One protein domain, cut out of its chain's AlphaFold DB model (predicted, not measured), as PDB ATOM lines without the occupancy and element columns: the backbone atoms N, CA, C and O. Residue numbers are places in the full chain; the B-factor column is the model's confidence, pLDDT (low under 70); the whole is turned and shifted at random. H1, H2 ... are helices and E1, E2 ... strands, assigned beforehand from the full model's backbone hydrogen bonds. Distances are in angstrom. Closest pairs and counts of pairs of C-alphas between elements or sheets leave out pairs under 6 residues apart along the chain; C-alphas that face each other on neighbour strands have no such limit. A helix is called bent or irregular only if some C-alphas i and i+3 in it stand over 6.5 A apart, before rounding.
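Overview. This is residues 193 to 289 of the 398 residues of an uncharacterized protein of Candidatus Saccharibacteria bacterium (UniProt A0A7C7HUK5). A long, strongly twisted sheet of six strands has its two helices on one face, H1 over E2 and E3 and H2 next to H1, making two layers. The loop of residues 209 to 227 lies toward the E2 end, and the hairpin of E5 and E6 makes the other end. The printed part has 97 residues, with named elements in the order H1, E1, E2, E3, H2, E4, E5, E6; the mixed sheet runs E2, E3, E1, E4, E5, E6. The class is mixed, helices and strands; the whole is compact, with a radius of gyration of the C-alphas of 12.8 A and spans of 38 by 24 by 21 A.

Arrangement. Edge strand E2, residues 228 to 233, and E3, residues 236 to 242, form an antiparallel hairpin; N 231 and O 239 are within hydrogen-bond range at 2.8 A. E3 is parallel to E1, residues 206 to 208, with N 208 and O 240 at 2.8 A. E1 is parallel to E4, residues 266 to 268, with N 267 and O 207 at 2.8 A. E4, E5, residues 271 to 276, and E6, residues 279 to 282, form a meander of two hairpins, each strand the antiparallel neighbour of the one before; N 273 and O 266 are 2.9 A apart, N 281 and O 274 2.8 A. H1, residues 193 to 200, is over E2 and E3 at a height of 9.8 A over the sheet. H2, residues 244 to 261, is on the sheet but only just at its level, at a height of 3.5 A. E3, H2 and E4 form a split strand-helix-strand unit, two strands running the same way with E1 between them, and a right-handed crossover. H1 and H2 touch, through residues 250 to 257 of H2 alone, closest at the C-alphas of Gln 200 and Ala 257, 5.4 A. Every O i to N i+4 pair is within range in H1, and 8 of 14 in H2.

Along the chain. H1 begins at C-alpha 193 (137.238, 171.486, 98.170). H2 is 23.6 A long, with a kink of 49 degrees near residue 251, and irregular: C-alphas 245 and 248 are 7.5 A apart. E3 measures 18.3 A, E2 16.9 A and E5 15.2 A. E6 ends at C-alpha 282 (122.469, 174.800, 120.344).

Size, cuts and confidence. The C-alphas farthest apart, of Gly 218 and Asp 277, are 39.0 A apart. The printed part has no cut, and the link from E1 to E2 is long. Residues 210 to 219, 262 to 272 and 274 to 289 have pLDDT under 70.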
ATOM      1  N   GLU A 193     137.198 172.912  98.492       93.25
ATOM      2  CA  GLU A 193     137.238 171.486  98.170       93.25
ATOM      3  C   GLU A 193     138.063 170.716  99.214       93.25
ATOM      4  O   GLU A 193     137.651 169.649  99.679       93.25
ATOM      5  N   GLU A 194     139.188 171.292  99.648       93.31
ATOM      6  CA  GLU A 194     139.991 170.788 100.766       93.31
ATOM      7  C   GLU A 194     139.194 170.823 102.076       93.31
ATOM      8  O   GLU A 194     139.171 169.834 102.811       93.31
ATOM      9  N   ALA A 195     138.470 171.915 102.342       92.19
ATOM     10  CA  ALA A 195     137.633 172.054 103.529       92.19
ATOM     11  C   ALA A 195     136.509 171.009 103.576       92.19
ATOM     12  O   ALA A 195     136.361 170.324 104.587       92.19
ATOM     13  N   ILE A 196     135.767 170.820 102.478       90.94
ATOM     14  CA  ILE A 196     134.728 169.784 102.348       90.94
ATOM     15  C   ILE A 196     135.323 168.387 102.577       90.94
ATOM     16  O   ILE A 196     134.754 167.589 103.325       90.94
ATOM     17  N   THR A 197     136.498 168.111 102.006       93.19
ATOM     18  CA  THR A 197     137.207 166.833 102.191       93.19
ATOM     19  C   THR A 197     137.589 166.607 103.659       93.19
ATOM     20  O   THR A 197     137.376 165.522 104.200       93.19
ATOM     21  N   LEU A 198     138.111 167.632 104.340       91.50
ATOM     22  CA  LEU A 198     138.488 167.561 105.754       91.50
ATOM     23  C   LEU A 198     137.275 167.408 106.679       91.50
ATOM     24  O   LEU A 198     137.324 166.581 107.592       91.50
ATOM     25  N   ILE A 199     136.183 168.125 106.411       88.56
ATOM     26  CA  ILE A 199     134.890 167.991 107.101       88.56
ATOM     27  C   ILE A 199     134.384 166.543 107.014       88.56
ATOM     28  O   ILE A 199     134.090 165.925 108.035       88.56
ATOM     29  N   GLN A 200     134.351 165.971 105.807       87.38
ATOM     30  CA  GLN A 200     133.874 164.603 105.571       87.38
ATOM     31  C   GLN A 200     134.833 163.517 106.096       87.38
ATOM     32  O   GLN A 200     134.416 162.380 106.303       87.38
ATOM     33  N   SER A 201     136.106 163.847 106.346       87.44
ATOM     34  CA  SER A 201     137.115 162.895 106.843       87.44
ATOM     35  C   SER A 201     136.984 162.525 108.328       87.44
ATOM     36  O   SER A 201     137.713 161.652 108.802       87.44
ATOM     37  N   CYS A 202     136.131 163.224 109.086       80.62
ATOM     38  CA  CYS A 202     135.999 163.122 110.546       80.62
ATOM     39  C   CYS A 202     137.276 163.401 111.370       80.62
ATOM     40  O   CYS A 202     137.238 163.270 112.597       80.62
ATOM     41  N   LYS A 203     138.397 163.804 110.747       83.94
ATOM     42  CA  LYS A 203     139.668 164.099 111.439       83.94
ATOM     43  C   LYS A 203     139.576 165.300 112.386       83.94
ATOM     44  O   LYS A 203     140.185 165.281 113.458       83.94
ATOM     45  N   LEU A 204     138.821 166.326 111.985       85.69
ATOM     46  CA  LEU A 204     138.727 167.602 112.690       85.69
ATOM     47  C   LEU A 204     138.188 167.431 114.121       85.69
ATOM     48  O   LEU A 204     137.291 166.637 114.399       85.69
ATOM     49  N   LYS A 205     138.717 168.230 115.047       82.19
ATOM     50  CA  LYS A 205     138.183 168.427 116.403       82.19
ATOM     51  C   LYS A 205     137.248 169.634 116.494       82.19
ATOM     52  O   LYS A 205     136.564 169.784 117.504       82.19
ATOM     53  N   GLY A 206     137.235 170.487 115.468       82.06
ATOM     54  CA  GLY A 206     136.496 171.741 115.459       82.06
ATOM     55  C   GLY A 206     136.123 172.234 114.059       82.06
ATOM     56  O   GLY A 206     136.927 172.153 113.133       82.06
ATOM     57  N   PHE A 207     134.938 172.818 113.938       85.38
ATOM     58  CA  PHE A 207     134.498 173.619 112.800       85.38
ATOM     59  C   PHE A 207     133.780 174.865 113.330       85.38
ATOM     60  O   PHE A 207     132.822 174.741 114.094       85.38
ATOM     61  N   TYR A 208     134.272 176.050 112.976       85.81
ATOM     62  CA  TYR A 208     133.920 177.336 113.578       85.81
ATOM     63  C   TYR A 208     133.363 178.277 112.503       85.81
ATOM     64  O   TYR A 208     134.003 178.478 111.476       85.81
ATOM     65  N   TYR A 209     132.187 178.867 112.732       79.19
ATOM     66  CA  TYR A 209     131.473 179.636 111.693       79.19
ATOM     67  C   TYR A 209     130.805 180.930 112.193       79.19
ATOM     68  O   TYR A 209     129.851 181.417 111.606       79.19
ATOM     69  N   THR A 210     131.276 181.456 113.327       66.69
ATOM     70  CA  THR A 210     130.757 182.680 113.991       66.69
ATOM     71  C   THR A 210     131.864 183.500 114.668       66.69
ATOM     72  O   THR A 210     131.629 184.311 115.562       66.69
ATOM     73  N   LYS A 211     133.117 183.248 114.276       64.12
ATOM     74  CA  LYS A 211     134.339 183.869 114.818       64.12
ATOM     75  C   LYS A 211     135.199 184.446 113.689       64.12
ATOM     76  O   LYS A 211     136.417 184.489 113.784       64.12
ATOM     77  N   GLU A 212     134.550 184.912 112.623       67.44
ATOM     78  CA  GLU A 212     135.162 185.420 111.387       67.44
ATOM     79  C   GLU A 212     136.228 186.520 111.623       67.44
ATOM     80  O   GLU A 212     137.199 186.639 110.868       67.44
ATOM     81  N   THR A 213     136.083 187.304 112.697       59.50
ATOM     82  CA  THR A 213     137.009 188.383 113.086       59.50
ATOM     83  C   THR A 213     138.129 187.951 114.043       59.50
ATOM     84  O   THR A 213     139.063 188.723 114.270       59.50
ATOM     85  N   GLU A 214     138.093 186.731 114.589       65.50
ATOM     86  CA  GLU A 214     139.182 186.198 115.414       65.50
ATOM     87  C   GLU A 214     140.326 185.701 114.525       65.50
ATOM     88  O   GLU A 214     140.127 184.947 113.575       65.50
ATOM     89  N   LYS A 215     141.552 186.142 114.826       65.88
ATOM     90  CA  LYS A 215     142.739 185.767 114.053       65.88
ATOM     91  C   LYS A 215     143.290 184.426 114.511       65.88
ATOM     92  O   LYS A 215     143.760 184.305 115.641       65.88
ATOM     93  N   GLU A 216     143.350 183.475 113.593       63.38
ATOM     94  CA  GLU A 216     144.116 182.246 113.742       63.38
ATOM     95  C   GLU A 216     145.478 182.446 113.069       63.38
ATOM     96  O   GLU A 216     145.585 182.618 111.857       63.38
ATOM     97  N   HIS A 217     146.537 182.499 113.876       67.25
ATOM     98  CA  HIS A 217     147.940 182.511 113.420       67.25
ATOM     99  C   HIS A 217     148.344 183.672 112.484       67.25
ATOM    100  O   HIS A 217     149.448 183.697 111.951       67.25
ATOM    101  N   GLY A 218     147.490 184.696 112.373       62.81
ATOM    102  CA  GLY A 218     147.723 185.939 111.626       62.81
ATOM    103  C   GLY A 218     146.530 186.335 110.754       62.81
ATOM    104  O   GLY A 218     146.190 187.523 110.680       62.81
ATOM    105  N   THR A 219     145.856 185.333 110.192       68.00
ATOM    106  CA  THR A 219     144.689 185.452 109.306       68.00
ATOM    107  C   THR A 219     143.404 185.224 110.103       68.00
ATOM    108  O   THR A 219     143.340 184.327 110.935       68.00
ATOM    109  N   SER A 220     142.362 186.024 109.877       78.38
ATOM    110  CA  SER A 220     140.995 185.671 110.295       78.38
ATOM    111  C   SER A 220     140.180 185.297 109.055       78.38
ATOM    112  O   SER A 220     140.521 185.769 107.965       78.38
ATOM    113  N   PRO A 221     139.108 184.494 109.166       78.38
ATOM    114  CA  PRO A 221     138.315 184.128 107.995       78.38
ATOM    115  C   PRO A 221     137.792 185.331 107.184       78.38
ATOM    116  O   PRO A 221     137.805 185.258 105.961       78.38
ATOM    117  N   ALA A 222     137.484 186.473 107.824       73.94
ATOM    118  CA  ALA A 222     137.076 187.722 107.144       73.94
ATOM    119  C   ALA A 222     138.100 188.276 106.136       73.94
ATOM    120  O   ALA A 222     137.744 189.062 105.259       73.94
ATOM    121  N   ILE A 223     139.386 187.966 106.330       79.94
ATOM    122  CA  ILE A 223     140.505 188.533 105.560       79.94
ATOM    123  C   ILE A 223     141.291 187.473 104.779       79.94
ATOM    124  O   ILE A 223     142.262 187.819 104.111       79.94
ATOM    125  N   SER A 224     140.878 186.205 104.861       83.44
ATOM    126  CA  SER A 224     141.384 185.131 104.009       83.44
ATOM    127  C   SER A 224     140.898 185.324 102.569       83.44
ATOM    128  O   SER A 224     139.747 185.691 102.334       83.44
ATOM    129  N   ALA A 225     141.751 185.014 101.595       85.50
ATOM    130  CA  ALA A 225     141.404 185.025 100.179       85.50
ATOM    131  C   ALA A 225     140.404 183.917  99.792       85.50
ATOM    132  O   ALA A 225     139.703 184.061  98.789       85.50
ATOM    133  N   THR A 226     140.324 182.827 100.563       88.75
ATOM    134  CA  THR A 226     139.341 181.744 100.369       88.75
ATOM    135  C   THR A 226     138.147 181.837 101.318       88.75
ATOM    136  O   THR A 226     137.156 181.141 101.104       88.75
ATOM    137  N   GLY A 227     138.232 182.668 102.362       87.06
ATOM    138  CA  GLY A 227     137.273 182.701 103.467       87.06
ATOM    139  C   GLY A 227     137.377 181.496 104.410       87.06
ATOM    140  O   GLY A 227     136.466 181.279 105.207       87.06
ATOM    141  N   ILE A 228     138.440 180.683 104.319       90.88
ATOM    142  CA  ILE A 228     138.586 179.433 105.078       90.88
ATOM    143  C   ILE A 228     139.996 179.313 105.650       90.88
ATOM    144  O   ILE A 228     140.989 179.349 104.926       90.88
ATOM    145  N   VAL A 229     140.067 179.096 106.961       92.00
ATOM    146  CA  VAL A 229     141.308 179.007 107.732       92.00
ATOM    147  C   VAL A 229     141.360 177.656 108.452       92.00
ATOM    148  O   VAL A 229     140.430 177.279 109.158       92.00
ATOM    149  N   LEU A 230     142.437 176.901 108.251       91.50
ATOM    150  CA  LEU A 230     142.736 175.617 108.878       91.50
ATOM    151  C   LEU A 230     143.809 175.804 109.953       91.50
ATOM    152  O   LEU A 230     144.959 176.115 109.648       91.50
ATOM    153  N   THR A 231     143.454 175.499 111.197       90.31
ATOM    154  CA  THR A 231     144.424 175.297 112.275       90.31
ATOM    155  C   THR A 231     144.848 173.823 112.328       90.31
ATOM    156  O   THR A 231     144.000 172.923 112.360       90.31
ATOM    157  N   LYS A 232     146.154 173.568 112.402       90.44
ATOM    158  CA  LYS A 232     146.789 172.254 112.606       90.44
ATOM    159  C   LYS A 232     147.443 172.170 113.984       90.44
ATOM    160  O   LYS A 232     147.859 173.193 114.527       90.44
ATOM    161  N   ILE A 233     147.563 170.960 114.523       87.50
ATOM    162  CA  ILE A 233     148.356 170.654 115.724       87.50
ATOM    163  C   ILE A 233     149.163 169.388 115.428       87.50
ATOM    164  O   ILE A 233     148.604 168.427 114.901       87.50
ATOM    165  N   ASP A 234     150.456 169.400 115.756       85.75
ATOM    166  CA  ASP A 234     151.405 168.310 115.497       85.75
ATOM    167  C   ASP A 234     151.367 167.836 114.019       85.75
ATOM    168  O   ASP A 234     151.295 166.642 113.723       85.75
ATOM    169  N   GLY A 235     151.327 168.786 113.074       85.25
ATOM    170  CA  GLY A 235     151.177 168.565 111.630       85.25
ATOM    171  C   GLY A 235     149.772 168.178 111.135       85.25
ATOM    172  O   GLY A 235     149.462 168.383 109.957       85.25
ATOM    173  N   GLU A 236     148.892 167.648 111.990       89.81
ATOM    174  CA  GLU A 236     147.584 167.109 111.584       89.81
ATOM    175  C   GLU A 236     146.449 168.166 111.602       89.81
ATOM    176  O   GLU A 236     146.436 169.063 112.452       89.81
ATOM    177  N   PRO A 237     145.446 168.068 110.699       90.12
ATOM    178  CA  PRO A 237     144.284 168.964 110.666       90.12
ATOM    179  C   PRO A 237     143.475 168.944 111.973       90.12
ATOM    180  O   PRO A 237     142.858 167.932 112.314       90.12
ATOM    181  N   TYR A 238     143.427 170.073 112.689       87.62
ATOM    182  CA  TYR A 238     142.795 170.158 114.009       87.62
ATOM    183  C   TYR A 238     141.431 170.859 113.988       87.62
ATOM    184  O   TYR A 238     140.456 170.293 114.485       87.62
ATOM    185  N   ARG A 239     141.314 172.061 113.410       88.12
ATOM    186  CA  ARG A 239     140.016 172.743 113.239       88.12
ATOM    187  C   ARG A 239     139.973 173.624 111.996       88.12
ATOM    188  O   ARG A 239     141.001 174.156 111.601       88.12
ATOM    189  N   ILE A 240     138.782 173.809 111.435       90.06
ATOM    190  CA  ILE A 240     138.523 174.795 110.376       90.06
ATOM    191  C   ILE A 240     137.700 175.953 110.947       90.06
ATOM    192  O   ILE A 240     136.794 175.727 111.750       90.06
ATOM    193  N   SER A 241     137.987 177.165 110.486       89.31
ATOM    194  CA  SER A 241     137.228 178.386 110.743       89.31
ATOM    195  C   SER A 241     136.829 179.016 109.409       89.31
ATOM    196  O   SER A 241     137.678 179.173 108.531       89.31
ATOM    197  N   ILE A 242     135.553 179.363 109.239       88.38
ATOM    198  CA  ILE A 242     135.008 179.916 107.989       88.38
ATOM    199  C   ILE A 242     134.498 181.349 108.152       88.38
ATOM    200  O   ILE A 242     134.179 181.793 109.257       88.38
ATOM    201  N   ALA A 243     134.439 182.051 107.025       84.81
ATOM    202  CA  ALA A 243     133.784 183.337 106.864       84.81
ATOM    203  C   ALA A 243     132.255 183.194 106.908       84.81
ATOM    204  O   ALA A 243     131.704 182.173 106.487       84.81
ATOM    205  N   ASP A 244     131.570 184.249 107.346       80.06
ATOM    206  CA  ASP A 244     130.109 184.312 107.436       80.06
ATOM    207  C   ASP A 244     129.479 184.128 106.039       80.06
ATOM    208  O   ASP A 244     128.440 183.489 105.882       80.06
ATOM    209  N   SER A 245     130.177 184.582 104.989       80.56
ATOM    210  CA  SER A 245     129.805 184.404 103.575       80.56
ATOM    211  C   SER A 245     129.793 182.950 103.073       80.56
ATOM    212  O   SER A 245     129.303 182.698 101.973       80.56
ATOM    213  N   LEU A 246     130.310 181.994 103.854       83.50
ATOM    214  CA  LEU A 246     130.335 180.562 103.528       83.50
ATOM    215  C   LEU A 246     129.431 179.713 104.439       83.50
ATOM    216  O   LEU A 246     129.380 178.492 104.274       83.50
ATOM    217  N   VAL A 247     128.717 180.336 105.385       81.31
ATOM    218  CA  VAL A 247     127.847 179.657 106.361       81.31
ATOM    219  C   VAL A 247     126.788 178.808 105.664       81.31
ATOM    220  O   VAL A 247     126.747 177.597 105.882       81.31
ATOM    221  N   ASP A 248     125.999 179.408 104.770       75.00
ATOM    222  CA  ASP A 248     124.873 178.747 104.088       75.00
ATOM    223  C   ASP A 248     125.291 177.545 103.221       75.00
ATOM    224  O   ASP A 248     124.474 176.673 102.931       75.00
ATOM    225  N   GLU A 249     126.562 177.473 102.819       80.69
ATOM    226  CA  GLU A 249     127.088 176.431 101.935       80.69
ATOM    227  C   GLU A 249     127.834 175.330 102.703       80.69
ATOM    228  O   GLU A 249     127.615 174.140 102.466       80.69
ATOM    229  N   LEU A 250     128.701 175.702 103.652       84.75
ATOM    230  CA  LEU A 250     129.548 174.747 104.369       84.75
ATOM    231  C   LEU A 250     128.905 174.201 105.647       84.75
ATOM    232  O   LEU A 250     129.147 173.037 105.971       84.75
ATOM    233  N   VAL A 251     128.066 174.969 106.356       83.31
ATOM    234  CA  VAL A 251     127.403 174.492 107.586       83.31
ATOM    235  C   VAL A 251     126.458 173.304 107.322       83.31
ATOM    236  O   VAL A 251     126.497 172.353 108.106       83.31
ATOM    237  N   PRO A 252     125.670 173.241 106.227       83.00
ATOM    238  CA  PRO A 252     124.898 172.040 105.894       83.00
ATOM    239  C   PRO A 252     125.772 170.799 105.647       83.00
ATOM    240  O   PRO A 252     125.466 169.723 106.159       83.00
ATOM    241  N   ILE A 253     126.894 170.941 104.930       84.25
ATOM    242  CA  ILE A 253     127.829 169.834 104.644       84.25
ATOM    243  C   ILE A 253     128.485 169.333 105.941       84.25
ATOM    244  O   ILE A 253     128.556 168.128 106.187       84.25
ATOM    245  N   ALA A 254     128.910 170.267 106.794       82.12
ATOM    246  CA  ALA A 254     129.388 170.026 108.153       82.12
ATOM    247  C   ALA A 254     128.384 169.230 109.000       82.12
ATOM    248  O   ALA A 254     128.741 168.228 109.626       82.12
ATOM    249  N   ARG A 255     127.113 169.635 108.968       79.94
ATOM    250  CA  ARG A 255     126.032 168.979 109.704       79.94
ATOM    251  C   ARG A 255     125.790 167.549 109.216       79.94
ATOM    252  O   ARG A 255     125.740 166.631 110.033       79.94
ATOM    253  N   GLU A 256     125.719 167.314 107.906       80.94
ATOM    254  CA  GLU A 256     125.590 165.949 107.375       80.94
ATOM    255  C   GLU A 256     126.791 165.059 107.736       80.94
ATOM    256  O   GLU A 256     126.597 163.902 108.113       80.94
ATOM    257  N   ALA A 257     128.017 165.598 107.732       80.75
ATOM    258  CA  ALA A 257     129.205 164.865 108.171       80.75
ATOM    259  C   ALA A 257     129.156 164.484 109.667       80.75
ATOM    260  O   ALA A 257     129.529 163.366 110.023       80.75
ATOM    261  N   GLN A 258     128.632 165.334 110.564       76.69
ATOM    262  CA  GLN A 258     128.567 164.982 111.993       76.69
ATOM    263  C   GLN A 258     127.781 163.690 112.257       76.69
ATOM    264  O   GLN A 258     128.148 162.918 113.149       76.69
ATOM    265  N   LYS A 259     126.716 163.446 111.479       77.25
ATOM    266  CA  LYS A 259     125.841 162.271 111.632       77.25
ATOM    267  C   LYS A 259     126.604 160.949 111.505       77.25
ATOM    268  O   LYS A 259     126.180 159.960 112.098       77.25
ATOM    269  N   THR A 260     127.721 160.930 110.773       77.62
ATOM    270  CA  THR A 260     128.616 159.767 110.655       77.62
ATOM    271  C   THR A 260     129.849 159.877 111.557       77.62
ATOM    272  O   THR A 260     130.295 158.860 112.085       77.62
ATOM    273  N   CYS A 261     130.370 161.086 111.801       73.75
ATOM    274  CA  CYS A 261     131.571 161.303 112.621       73.75
ATOM    275  C   CYS A 261     131.372 161.107 114.137       73.75
ATOM    276  O   CYS A 261     132.352 160.964 114.868       73.75
ATOM    277  N   GLY A 262     130.129 161.086 114.635       58.97
ATOM    278  CA  GLY A 262     129.794 160.546 115.963       58.97
ATOM    279  C   GLY A 262     130.280 161.339 117.187       58.97
ATOM    280  O   GLY A 262     130.243 160.813 118.298       58.97
ATOM    281  N   GLY A 263     130.722 162.591 117.024       59.69
ATOM    282  CA  GLY A 263     131.193 163.442 118.123       59.69
ATOM    283  C   GLY A 263     130.852 164.928 117.943       59.69
ATOM    284  O   GLY A 263     130.564 165.359 116.827       59.69
ATOM    285  N   PRO A 264     130.856 165.738 119.020       54.31
ATOM    286  CA  PRO A 264     130.577 167.174 118.961       54.31
ATOM    287  C   PRO A 264     131.776 167.946 118.386       54.31
ATOM    288  O   PRO A 264     132.728 168.242 119.104       54.31
ATOM    289  N   GLN A 265     131.736 168.261 117.087       60.84
ATOM    290  CA  GLN A 265     132.821 168.956 116.373       60.84
ATOM    291  C   GLN A 265     132.491 170.417 116.001       60.84
ATOM    292  O   GLN A 265     133.383 171.147 115.588       60.84
ATOM    293  N   PHE A 266     131.251 170.886 116.166       68.19
ATOM    294  CA  PHE A 266     130.781 172.149 115.573       68.19
ATOM    295  C   PHE A 266     130.627 173.246 116.632       68.19
ATOM    296  O   PHE A 266     130.019 173.012 117.675       68.19
ATOM    297  N   TRP A 267     131.222 174.417 116.388       63.78
ATOM    298  CA  TRP A 267     131.344 175.536 117.329       63.78
ATOM    299  C   TRP A 267     130.638 176.798 116.812       63.78
ATOM    300  O   TRP A 267     131.036 177.393 115.810       63.78
ATOM    301  N   HIS A 268     129.647 177.248 117.580       60.09
ATOM    302  CA  HIS A 268     128.856 178.459 117.358       60.09
ATOM    303  C   HIS A 268     128.904 179.314 118.638       60.09
ATOM    304  O   HIS A 268     128.702 178.799 119.735       60.09
ATOM    305  N   ASP A 269     129.250 180.599 118.554       57.34
ATOM    306  CA  ASP A 269     129.366 181.544 119.692       57.34
ATOM    307  C   ASP A 269     130.176 181.029 120.908       57.34
ATOM    308  O   ASP A 269     129.888 181.364 122.060       57.34
ATOM    309  N   GLY A 270     131.169 180.161 120.696       57.50
ATOM    310  CA  GLY A 270     131.918 179.560 121.807       57.50
ATOM    311  C   GLY A 270     131.206 178.408 122.538       57.50
ATOM    312  O   GLY A 270     131.574 178.084 123.668       57.50
ATOM    313  N   ARG A 271     130.180 177.795 121.934       64.75
ATOM    314  CA  ARG A 271     129.488 176.592 122.427       64.75
ATOM    315  C   ARG A 271     129.297 175.570 121.304       64.75
ATOM    316  O   ARG A 271     129.340 175.906 120.126       64.75
ATOM    317  N   TYR A 272     129.061 174.319 121.686       66.62
ATOM    318  CA  TYR A 272     128.824 173.237 120.734       66.62
ATOM    319  C   TYR A 272     127.422 173.296 120.116       66.62
ATOM    320  O   TYR A 272     126.434 173.413 120.846       66.62
ATOM    321  N   GLU A 273     127.350 173.116 118.797       72.19
ATOM    322  CA  GLU A 273     126.174 172.550 118.132       72.19
ATOM    323  C   GLU A 273     126.239 171.013 118.240       72.19
ATOM    324  O   GLU A 273     127.320 170.417 118.145       72.19
ATOM    325  N   GLN A 274     125.108 170.351 118.501       69.69
ATOM    326  CA  GLN A 274     125.059 168.898 118.699       69.69
ATOM    327  C   GLN A 274     123.823 168.269 118.055       69.69
ATOM    328  O   GLN A 274     122.694 168.600 118.414       69.69
ATOM    329  N   PHE A 275     124.030 167.293 117.170       67.69
ATOM    330  CA  PHE A 275     122.958 166.406 116.724       67.69
ATOM    331  C   PHE A 275     122.616 165.378 117.816       67.69
ATOM    332  O   PHE A 275     123.484 164.625 118.264       67.69
ATOM    333  N   LYS A 276     121.353 165.341 118.251       67.62
ATOM    334  CA  LYS A 276     120.831 164.439 119.289       67.62
ATOM    335  C   LYS A 276     119.351 164.156 119.026       67.62
ATOM    336  O   LYS A 276     118.632 165.037 118.581       67.62
ATOM    337  N   ASP A 277     118.882 162.937 119.295       65.25
ATOM    338  CA  ASP A 277     117.461 162.546 119.198       65.25
ATOM    339  C   ASP A 277     116.771 162.932 117.862       65.25
ATOM    340  O   ASP A 277     115.584 163.241 117.818       65.25
ATOM    341  N   GLY A 278     117.527 162.940 116.755       63.44
ATOM    342  CA  GLY A 278     117.045 163.331 115.422       63.44
ATOM    343  C   GLY A 278     117.028 164.841 115.136       63.44
ATOM    344  O   GLY A 278     116.739 165.226 114.006       63.44
ATOM    345  N   SER A 279     117.368 165.686 116.113       66.44
ATOM    346  CA  SER A 279     117.356 167.152 116.023       66.44
ATOM    347  C   SER A 279     118.736 167.767 116.270       66.44
ATOM    348  O   SER A 279     119.628 167.153 116.852       66.44
ATOM    349  N   TRP A 280     118.917 169.010 115.836       69.06
ATOM    350  CA  TRP A 280     120.135 169.789 116.071       69.06
ATOM    351  C   TRP A 280     119.945 170.760 117.219       69.06
ATOM    352  O   TRP A 280     119.029 171.572 117.156       69.06
ATOM    353  N   TYR A 281     120.813 170.707 118.227       67.19
ATOM    354  CA  TYR A 281     120.716 171.529 119.429       67.19
ATOM    355  C   TYR A 281     121.867 172.525 119.562       67.19
ATOM    356  O   TYR A 281     123.035 172.173 119.395       67.19
ATOM    357  N   PHE A 282     121.533 173.743 119.980       69.19
ATOM    358  CA  PHE A 282     122.469 174.800 120.344       69.19
ATOM    359  C   PHE A 282     121.954 175.533 121.579       69.19
ATOM    360  O   PHE A 282     120.775 175.852 121.667       69.19
ATOM    361  N   LYS A 283     122.813 175.750 122.584       69.12
ATOM    362  CA  LYS A 283     122.453 176.336 123.900       69.12
ATOM    363  C   LYS A 283     121.329 175.605 124.684       69.12
ATOM    364  O   LYS A 283     121.100 175.968 125.833       69.12
ATOM    365  N   GLY A 284     120.729 174.546 124.130       65.06
ATOM    366  CA  GLY A 284     119.570 173.807 124.656       65.06
ATOM    367  C   GLY A 284     118.327 173.889 123.755       65.06
ATOM    368  O   GLY A 284     117.392 173.117 123.938       65.06
ATOM    369  N   GLU A 285     118.341 174.781 122.766       61.25
ATOM    370  CA  GLU A 285     117.272 175.052 121.800       61.25
ATOM    371  C   GLU A 285     117.545 174.314 120.479       61.25
ATOM    372  O   GLU A 285     118.692 173.960 120.196       61.25
ATOM    373  N   VAL A 286     116.512 174.058 119.669       63.62
ATOM    374  CA  VAL A 286     116.661 173.347 118.387       63.62
ATOM    375  C   VAL A 286     116.979 174.342 117.262       63.62
ATOM    376  O   VAL A 286     116.175 175.222 116.981       63.62
ATOM    377  N   VAL A 287     118.138 174.193 116.609       61.59
ATOM    378  CA  VAL A 287     118.665 175.110 115.565       61.59
ATOM    379  C   VAL A 287     118.449 174.638 114.129       61.59
ATOM    380  O   VAL A 287     118.444 175.465 113.226       61.59
ATOM    381  N   ASN A 288     118.229 173.340 113.905       52.53
ATOM    382  CA  ASN A 288     117.609 172.855 112.667       52.53
ATOM    383  C   ASN A 288     116.256 172.253 113.007       52.53
ATOM    384  O   ASN A 288     116.047 171.041 112.926       52.53
ATOM    385  N   SER A 289     115.327 173.118 113.391       38.97
ATOM    386  CA  SER A 289     113.926 172.812 113.200       38.97
ATOM    387  C   SER A 289     113.645 172.921 111.700       38.97
ATOM    388  O   SER A 289     113.429 174.014 111.189       38.97
TER     389      SER A 289